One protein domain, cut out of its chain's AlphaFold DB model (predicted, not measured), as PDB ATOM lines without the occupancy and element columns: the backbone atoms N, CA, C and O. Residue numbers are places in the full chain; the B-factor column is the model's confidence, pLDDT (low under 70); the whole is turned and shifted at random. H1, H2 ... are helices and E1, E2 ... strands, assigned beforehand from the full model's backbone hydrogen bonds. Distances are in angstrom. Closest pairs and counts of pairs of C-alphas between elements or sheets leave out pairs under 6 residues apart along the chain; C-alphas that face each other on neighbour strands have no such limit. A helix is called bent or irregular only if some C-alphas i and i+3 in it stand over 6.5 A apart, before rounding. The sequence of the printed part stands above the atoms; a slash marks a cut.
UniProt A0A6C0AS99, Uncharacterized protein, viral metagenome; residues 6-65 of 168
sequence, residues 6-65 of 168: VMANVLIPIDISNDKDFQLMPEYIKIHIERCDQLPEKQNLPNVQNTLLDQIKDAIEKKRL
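This is residues 6 to 65 of the 168 residues of an uncharacterized protein of viral metagenome (UniProt A0A6C0AS99). The model is a flat, open U: one arm is a long, narrow two-stranded ribbon, in which E1 runs on into E2, the chain turns back through E3, and E4 returns beside E1; the other arm is the single helix H1. Residues 37 to 47 make the bend of the U, and H1 runs roughly alongside the ribbon with empty space between, residues 41 to 59 standing free. The printed part has 60 residues with four named strands and then one named helix, in the order E1, E2, E3, E4, H1. The strands form two antiparallel sheets of two, E1 - E4 and E2 - E3, and the class is mixed, helices and strands. The whole is loose, with a radius of gyration of the C-alphas of 14.9 A and spans of 43 by 28 by 15 A.

E1, residues 6 to 11, runs on into E2, residues 14 to 17, across a break of 2 residues, at 16 degrees. E2 and E3, residues 21 to 24, form a hairpin and are antiparallel, with 153 degrees between their directions. Their C-alphas 14 and 24 face each other at 4.6 A; N 15 and O 23 are within hydrogen-bond range at 2.8 A, as are N 23 and O 15 at 2.8 A. E4, residues 30 to 36, is the antiparallel neighbour of E1, with 157 degrees between their directions. C-alphas 6 and 35 face each other at 4.4 A; N 7 and O 34, at 2.8 A, and N 30 and O 11, at 3.0 A, are within hydrogen-bond range. E1 and E3 are apart, and E2 and E4 are apart. H1, residues 48 to 63, is apart from E1, E2 and E3. In H1 every O i to N i+4 pair is within hydrogen-bond range, and the helix is not bent.

E1 begins at C-alpha 6 at (231.829, 141.315, 151.125) and measures 16.2 A from first to last C-alpha. E2 measures 9.6 A and E3 10.2 A. E4 measures 18.6 A and ends at C-alpha 36 at (235.531, 144.924, 151.038). H1 measures 21.9 A and ends at C-alpha 63 at (218.092, 156.786, 177.820).

The two C-alphas farthest apart are those of Asn 18 and Asp 37, at 43.0 A. The printed part has no cut. The links E1 to E2, E2 to E3 and E3 to E4 are tight; the link E4 to H1 is long, with 11 residues. The mean pLDDT of the printed part is 75.5, and it is under 70 at residues 18 to 19, 40 to 53, 55 and 59 to 65.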
ATOM      1  N   VAL A   6     232.996 140.468 150.891       84.94
ATOM      2  CA  VAL A   6     231.829 141.315 151.125       84.94
ATOM      3  C   VAL A   6     231.572 141.371 152.623       84.94
ATOM      4  O   VAL A   6     231.721 140.371 153.321       84.94
ATOM      5  N   MET A   7     231.217 142.552 153.107       86.44
ATOM      6  CA  MET A   7     230.784 142.795 154.472       86.44
ATOM      7  C   MET A   7     229.284 143.043 154.464       86.44
ATOM      8  O   MET A   7     228.782 143.790 153.625       86.44
ATOM      9  N   ALA A   8     228.574 142.415 155.395       87.88
ATOM     10  CA  ALA A   8     227.158 142.654 155.613       87.88
ATOM     11  C   ALA A   8     226.975 143.376 156.950       87.88
ATOM     12  O   ALA A   8     227.349 142.857 158.000       87.88
ATOM     13  N   ASN A   9     226.384 144.565 156.903       85.44
ATOM     14  CA  ASN A   9     225.941 145.306 158.074       85.44
ATOM     15  C   ASN A   9     224.451 145.029 158.283       85.44
ATOM     16  O   ASN A   9     223.631 145.352 157.421       85.44
ATOM     17  N   VAL A  10     224.106 144.423 159.418       87.50
ATOM     18  CA  VAL A  10     222.723 144.081 159.762       87.50
ATOM     19  C   VAL A  10     222.196 145.102 160.764       87.50
ATOM     20  O   VAL A  10     222.709 145.228 161.872       87.50
ATOM     21  N   LEU A  11     221.163 145.840 160.369       87.94
ATOM     22  CA  LEU A  11     220.398 146.724 161.240       87.94
ATOM     23  C   LEU A  11     219.173 145.950 161.724       87.94
ATOM     24  O   LEU A  11     218.291 145.645 160.922       87.94
ATOM     25  N   ILE A  12     219.127 145.641 163.020       90.12
ATOM     26  CA  ILE A  12     218.009 144.934 163.657       90.12
ATOM     27  C   ILE A  12     217.256 145.925 164.544       90.12
ATOM     28  O   ILE A  12     217.796 146.348 165.569       90.12
ATOM     29  N   PRO A  13     216.031 146.325 164.173       87.94
ATOM     30  CA  PRO A  13     215.204 147.147 165.038       87.94
ATOM     31  C   PRO A  13     214.699 146.334 166.228       87.94
ATOM     32  O   PRO A  13     214.297 145.174 166.094       87.94
ATOM     33  N   ILE A  14     214.728 146.971 167.393       87.94
ATOM     34  CA  ILE A  14     214.258 146.413 168.655       87.94
ATOM     35  C   ILE A  14     213.204 147.371 169.190       87.94
ATOM     36  O   ILE A  14     213.467 148.570 169.317       87.94
ATOM     37  N   ASP A  15     212.027 146.838 169.485       86.06
ATOM     38  CA  ASP A  15     211.007 147.528 170.255       86.06
ATOM     39  C   ASP A  15     211.258 147.289 171.746       86.06
ATOM     40  O   ASP A  15     211.562 146.173 172.164       86.06
ATOM     41  N   ILE A  16     211.170 148.345 172.549       82.88
ATOM     42  CA  ILE A  16     211.388 148.274 173.994       82.88
ATOM     43  C   ILE A  16     210.084 148.684 174.656       82.88
ATOM     44  O   ILE A  16     209.739 149.865 174.703       82.88
ATOM     45  N   SER A  17     209.381 147.690 175.187       79.25
ATOM     46  CA  SER A  17     208.148 147.881 175.935       79.25
ATOM     47  C   SER A  17     208.463 147.882 177.434       79.25
ATOM     48  O   SER A  17     208.994 146.919 177.981       79.25
ATOM     49  N   ASN A  18     208.129 148.979 178.121       67.94
ATOM     50  CA  ASN A  18     208.194 149.113 179.586       67.94
ATOM     51  C   ASN A  18     209.561 148.811 180.243       67.94
ATOM     52  O   ASN A  18     209.605 148.188 181.304       67.94
ATOM     53  N   ASP A  19     210.670 149.270 179.644       69.94
ATOM     54  CA  ASP A  19     212.055 149.244 180.178       69.94
ATOM     55  C   ASP A  19     212.628 147.875 180.607       69.94
ATOM     56  O   ASP A  19     213.779 147.798 181.044       69.94
ATOM     57  N   LYS A  20     211.850 146.795 180.518       71.25
ATOM     58  CA  LYS A  20     212.223 145.445 180.966       71.25
ATOM     59  C   LYS A  20     212.086 144.409 179.862       71.25
ATOM     60  O   LYS A  20     212.857 143.453 179.858       71.25
ATOM     61  N   ASP A  21     211.180 144.643 178.918       78.44
ATOM     62  CA  ASP A  21     210.916 143.725 177.824       78.44
ATOM     63  C   ASP A  21     211.403 144.333 176.509       78.44
ATOM     64  O   ASP A  21     211.175 145.507 176.202       78.44
ATOM     65  N   PHE A  22     212.096 143.518 175.720       83.44
ATOM     66  CA  PHE A  22     212.523 143.869 174.376       83.44
ATOM     67  C   PHE A  22     211.955 142.854 173.391       83.44
ATOM     68  O   PHE A  22     212.018 141.645 173.613       83.44
ATOM     69  N   GLN A  23     211.411 143.353 172.289       84.31
ATOM     70  CA  GLN A  23     210.916 142.543 171.192       84.31
ATOM     71  C   GLN A  23     211.713 142.881 169.937       84.31
ATOM     72  O   GLN A  23     211.818 144.035 169.528       84.31
ATOM     73  N   LEU A  24     212.301 141.865 169.313       83.81
ATOM     74  CA  LEU A  24     212.904 142.044 167.999       83.81
ATOM     75  C   LEU A  24     211.799 142.303 166.977       83.81
ATOM     76  O   LEU A  24     210.726 141.706 167.063       83.81
ATOM     77  N   MET A  25     212.085 143.138 165.981       86.44
ATOM     78  CA  MET A  25     211.178 143.387 164.863       86.44
ATOM     79  C   MET A  25     211.779 142.842 163.552       86.44
ATOM     80  O   MET A  25     212.341 143.617 162.769       86.44
ATOM     81  N   PRO A  26     211.691 141.518 163.292       84.94
ATOM     82  CA  PRO A  26     212.321 140.882 162.133       84.94
ATOM     83  C   PRO A  26     211.904 141.480 160.789       84.94
ATOM     84  O   PRO A  26     212.725 141.599 159.885       84.94
ATOM     85  N   GLU A  27     210.647 141.914 160.680       88.44
ATOM     86  CA  GLU A  27     210.055 142.512 159.474       88.44
ATOM     87  C   GLU A  27     210.777 143.787 159.010       88.44
ATOM     88  O   GLU A  27     210.678 144.178 157.849       88.44
ATOM     89  N   TYR A  28     211.527 144.429 159.907       88.31
ATOM     90  CA  TYR A  28     212.200 145.701 159.657       88.31
ATOM     91  C   TYR A  28     213.726 145.565 159.628       88.31
ATOM     92  O   TYR A  28     214.431 146.580 159.608       88.31
ATOM     93  N   ILE A  29     214.253 144.334 159.620       90.00
ATOM     94  CA  ILE A  29     215.690 144.094 159.487       90.00
ATOM     95  C   ILE A  29     216.164 144.617 158.131       90.00
ATOM     96  O   ILE A  29     215.611 144.288 157.083       90.00
ATOM     97  N   LYS A  30     217.228 145.422 158.145       90.75
ATOM     98  CA  LYS A  30     217.885 145.906 156.926       90.75
ATOM     99  C   LYS A  30     219.290 145.348 156.849       90.75
ATOM    100  O   LYS A  30     220.067 145.482 157.792       90.75
ATOM    101  N   ILE A  31     219.619 144.751 155.710       91.06
ATOM    102  CA  ILE A  31     220.947 144.208 155.438       91.06
ATOM    103  C   ILE A  31     221.604 145.089 154.378       91.06
ATOM    104  O   ILE A  31     221.115 145.195 153.254       91.06
ATOM    105  N   HIS A  32     222.718 145.718 154.738       89.12
ATOM    106  CA  HIS A  32     223.549 146.490 153.822       89.12
ATOM    107  C   HIS A  32     224.791 145.682 153.474       89.12
ATOM    108  O   HIS A  32     225.601 145.387 154.349       89.12
ATOM    109  N   ILE A  33     224.928 145.313 152.201       90.19
ATOM    110  CA  ILE A  33     226.062 144.529 151.709       90.19
ATOM    111  C   ILE A  33     227.005 145.457 150.955       90.19
ATOM    112  O   ILE A  33     226.611 146.102 149.984       90.19
ATOM    113  N   GLU A  34     228.262 145.483 151.373       88.25
ATOM    114  CA  GLU A  34     229.311 146.286 150.758       88.25
ATOM    115  C   GLU A  34     230.499 145.401 150.388       88.25
ATOM    116  O   GLU A  34     230.830 144.436 151.077       88.25
ATOM    117  N   ARG A  35     231.157 145.711 149.269       87.94
ATOM    118  CA  ARG A  35     232.404 145.035 148.895       87.94
ATOM    119  C   ARG A  35     233.520 145.518 149.804       87.94
ATOM    120  O   ARG A  35     233.613 146.709 150.083       87.94
ATOM    121  N   CYS A  36     234.379 144.601 150.221       82.25
ATOM    122  CA  CYS A  36     235.531 144.924 151.038       82.25
ATOM    123  C   CYS A  36     236.790 144.295 150.449       82.25
ATOM    124  O   CYS A  36     236.764 143.181 149.927       82.25
ATOM    125  N   ASP A  37     237.905 145.006 150.567       82.31
ATOM    126  CA  ASP A  37     239.197 144.528 150.081       82.31
ATOM    127  C   ASP A  37     239.921 143.669 151.135       82.31
ATOM    128  O   ASP A  37     240.842 142.921 150.799       82.31
ATOM    129  N   GLN A  38     239.535 143.765 152.419       77.12
ATOM    130  CA  GLN A  38     240.236 143.132 153.544       77.12
ATOM    131  C   GLN A  38     239.283 142.666 154.655       77.12
ATOM    132  O   GLN A  38     238.383 143.396 155.054       77.12
ATOM    133  N   LEU A  39     239.529 141.472 155.206       75.25
ATOM    134  CA  LEU A  39     238.726 140.898 156.291       75.25
ATOM    135  C   LEU A  39     238.889 141.657 157.625       75.25
ATOM    136  O   LEU A  39     239.986 142.152 157.906       75.25
ATOM    137  N   PRO A  40     237.849 141.670 158.485       69.62
ATOM    138  CA  PRO A  40     237.873 142.361 159.774       69.62
ATOM    139  C   PRO A  40     238.991 141.901 160.710       69.62
ATOM    140  O   PRO A  40     239.531 142.720 161.425       69.62
ATOM    141  N   GLU A  41     239.409 140.633 160.673       69.56
ATOM    142  CA  GLU A  41     240.506 140.112 161.514       69.56
ATOM    143  C   GLU A  41     241.852 140.809 161.262       69.56
ATOM    144  O   GLU A  41     242.717 140.855 162.132       69.56
ATOM    145  N   LYS A  42     242.042 141.348 160.051       65.62
ATOM    146  CA  LYS A  42     243.251 142.092 159.668       65.62
ATOM    147  C   LYS A  42     243.137 143.583 159.971       65.62
ATOM    148  O   LYS A  42     244.141 144.294 159.958       65.62
ATOM    149  N   GLN A  43     241.924 144.056 160.228       63.16
ATOM    150  CA  GLN A  43     241.661 145.394 160.722       63.16
ATOM    151  C   GLN A  43     241.744 145.276 162.244       63.16
ATOM    152  O   GLN A  43     240.904 144.621 162.834       63.16
ATOM    153  N   ASN A  44     242.779 145.824 162.888       58.50
ATOM    154  CA  ASN A  44     242.968 145.770 164.349       58.50
ATOM    155  C   ASN A  44     241.822 146.480 165.107       58.50
ATOM    156  O   ASN A  44     242.006 147.555 165.673       58.50
ATOM    157  N   LEU A  45     240.621 145.913 165.070       59.66
ATOM    158  CA  LEU A  45     239.419 146.399 165.713       59.66
ATOM    159  C   LEU A  45     239.363 145.769 167.108       59.66
ATOM    160  O   LEU A  45     239.562 144.558 167.246       59.66
ATOM    161  N   PRO A  46     239.127 146.571 168.159       59.38
ATOM    162  CA  PRO A  46     238.957 146.049 169.507       59.38
ATOM    163  C   PRO A  46     237.788 145.060 169.528       59.38
ATOM    164  O   PRO A  46     236.821 145.243 168.796       59.38
ATOM    165  N   ASN A  47     237.900 144.016 170.354       62.41
ATOM    166  CA  ASN A  47     236.962 142.895 170.452       62.41
ATOM    167  C   ASN A  47     235.495 143.387 170.482       62.41
ATOM    168  O   ASN A  47     234.998 143.878 171.502       62.41
ATOM    169  N   VAL A  48     234.841 143.330 169.315       59.62
ATOM    170  CA  VAL A  48     233.622 144.097 168.993       59.62
ATOM    171  C   VAL A  48     232.412 143.593 169.782       59.62
ATOM    172  O   VAL A  48     231.495 144.349 170.070       59.62
ATOM    173  N   GLN A  49     232.413 142.318 170.175       56.03
ATOM    174  CA  GLN A  49     231.261 141.689 170.824       56.03
ATOM    175  C   GLN A  49     231.027 142.201 172.252       56.03
ATOM    176  O   GLN A  49     229.910 142.589 172.587       56.03
ATOM    177  N   ASN A  50     232.081 142.268 173.073       59.41
ATOM    178  CA  ASN A  50     231.964 142.752 174.454       59.41
ATOM    179  C   ASN A  50     231.689 144.261 174.489       59.41
ATOM    180  O   ASN A  50     230.825 144.724 175.224       59.41
ATOM    181  N   THR A  51     232.358 145.017 173.614       64.50
ATOM    182  CA  THR A  51     232.161 146.469 173.503       64.50
ATOM    183  C   THR A  51     230.766 146.839 173.003       64.50
ATOM    184  O   THR A  51     230.214 147.828 173.472       64.50
ATOM    185  N   LEU A  52     230.164 146.049 172.109       65.06
ATOM    186  CA  LEU A  52     228.807 146.291 171.621       65.06
ATOM    187  C   LEU A  52     227.756 146.107 172.721       65.06
ATOM    188  O   LEU A  52     226.889 146.963 172.882       65.06
ATOM    189  N   LEU A  53     227.826 145.015 173.486       68.06
ATOM    190  CA  LEU A  53     226.872 144.758 174.569       68.06
ATOM    191  C   LEU A  53     226.975 145.809 175.674       68.06
ATOM    192  O   LEU A  53     225.946 146.288 176.154       68.06
ATOM    193  N   ASP A  54     228.194 146.206 176.029       71.62
ATOM    194  CA  ASP A  54     228.411 147.258 177.017       71.62
ATOM    195  C   ASP A  54     227.915 148.613 176.495       71.62
ATOM    196  O   ASP A  54     227.214 149.311 177.216       71.62
ATOM    197  N   GLN A  55     228.151 148.952 175.221       68.25
ATOM    198  CA  GLN A  55     227.628 150.179 174.601       68.25
ATOM    199  C   GLN A  55     226.100 150.208 174.505       68.25
ATOM    200  O   GLN A  55     225.504 151.270 174.678       68.25
ATOM    201  N   ILE A  56     225.456 149.068 174.234       72.75
ATOM    202  CA  ILE A  56     223.993 148.963 174.210       72.75
ATOM    203  C   ILE A  56     223.433 149.184 175.618       72.75
ATOM    204  O   ILE A  56     222.501 149.972 175.775       72.75
ATOM    205  N   LYS A  57     224.020 148.554 176.644       72.12
ATOM    206  CA  LYS A  57     223.632 148.767 178.047       72.12
ATOM    207  C   LYS A  57     223.813 150.228 178.459       72.12
ATOM    208  O   LYS A  57     222.860 150.840 178.930       72.12
ATOM    209  N   ASP A  58     224.973 150.814 178.169       74.56
ATOM    210  CA  ASP A  58     225.280 152.222 178.446       74.56
ATOM    211  C   ASP A  58     224.298 153.177 177.750       74.56
ATOM    212  O   ASP A  58     223.888 154.193 178.314       74.56
ATOM    213  N   ALA A  59     223.922 152.878 176.502       67.38
ATOM    214  CA  ALA A  59     222.982 153.685 175.736       67.38
ATOM    215  C   ALA A  59     221.558 153.590 176.296       67.38
ATOM    216  O   ALA A  59     220.871 154.608 176.355       67.38
ATOM    217  N   ILE A  60     221.124 152.401 176.729       68.44
ATOM    218  CA  ILE A  60     219.819 152.184 177.369       68.44
ATOM    219  C   ILE A  60     219.769 152.877 178.738       68.44
ATOM    220  O   ILE A  60     218.790 153.559 179.041       68.44
ATOM    221  N   GLU A  61     220.833 152.786 179.540       66.88
ATOM    222  CA  GLU A  61     220.913 153.442 180.850       66.88
ATOM    223  C   GLU A  61     220.930 154.971 180.736       66.88
ATOM    224  O   GLU A  61     220.220 155.651 181.479       66.88
ATOM    225  N   LYS A  62     221.646 155.532 179.752       61.84
ATOM    226  CA  LYS A  62     221.600 156.977 179.449       61.84
ATOM    227  C   LYS A  62     220.220 157.427 178.954       61.84
ATOM    228  O   LYS A  62     219.824 158.563 179.204       61.84
ATOM    229  N   LYS A  63     219.455 156.534 178.316       54.69
ATOM    230  CA  LYS A  63     218.092 156.786 177.820       54.69
ATOM    231  C   LYS A  63     217.047 156.959 178.924       54.69
ATOM    232  O   LYS A  63     216.013 157.569 178.665       54.69
ATOM    233  N   ARG A  64     217.308 156.493 180.156       53.88
ATOM    234  CA  ARG A  64     216.425 156.763 181.309       53.88
ATOM    235  C   ARG A  64     216.266 158.260 181.603       53.88
ATOM    236  O   ARG A  64     215.377 158.624 182.365       53.88
ATOM    237  N   LEU A  65     217.114 159.111 181.014       52.84
ATOM    238  CA  LEU A  65     217.103 160.555 181.220       52.84
ATOM    239  C   LEU A  65     216.446 161.348 180.078       52.84
ATOM    240  O   LEU A  65     215.813 162.354 180.377       52.84
TER     241      LEU A  65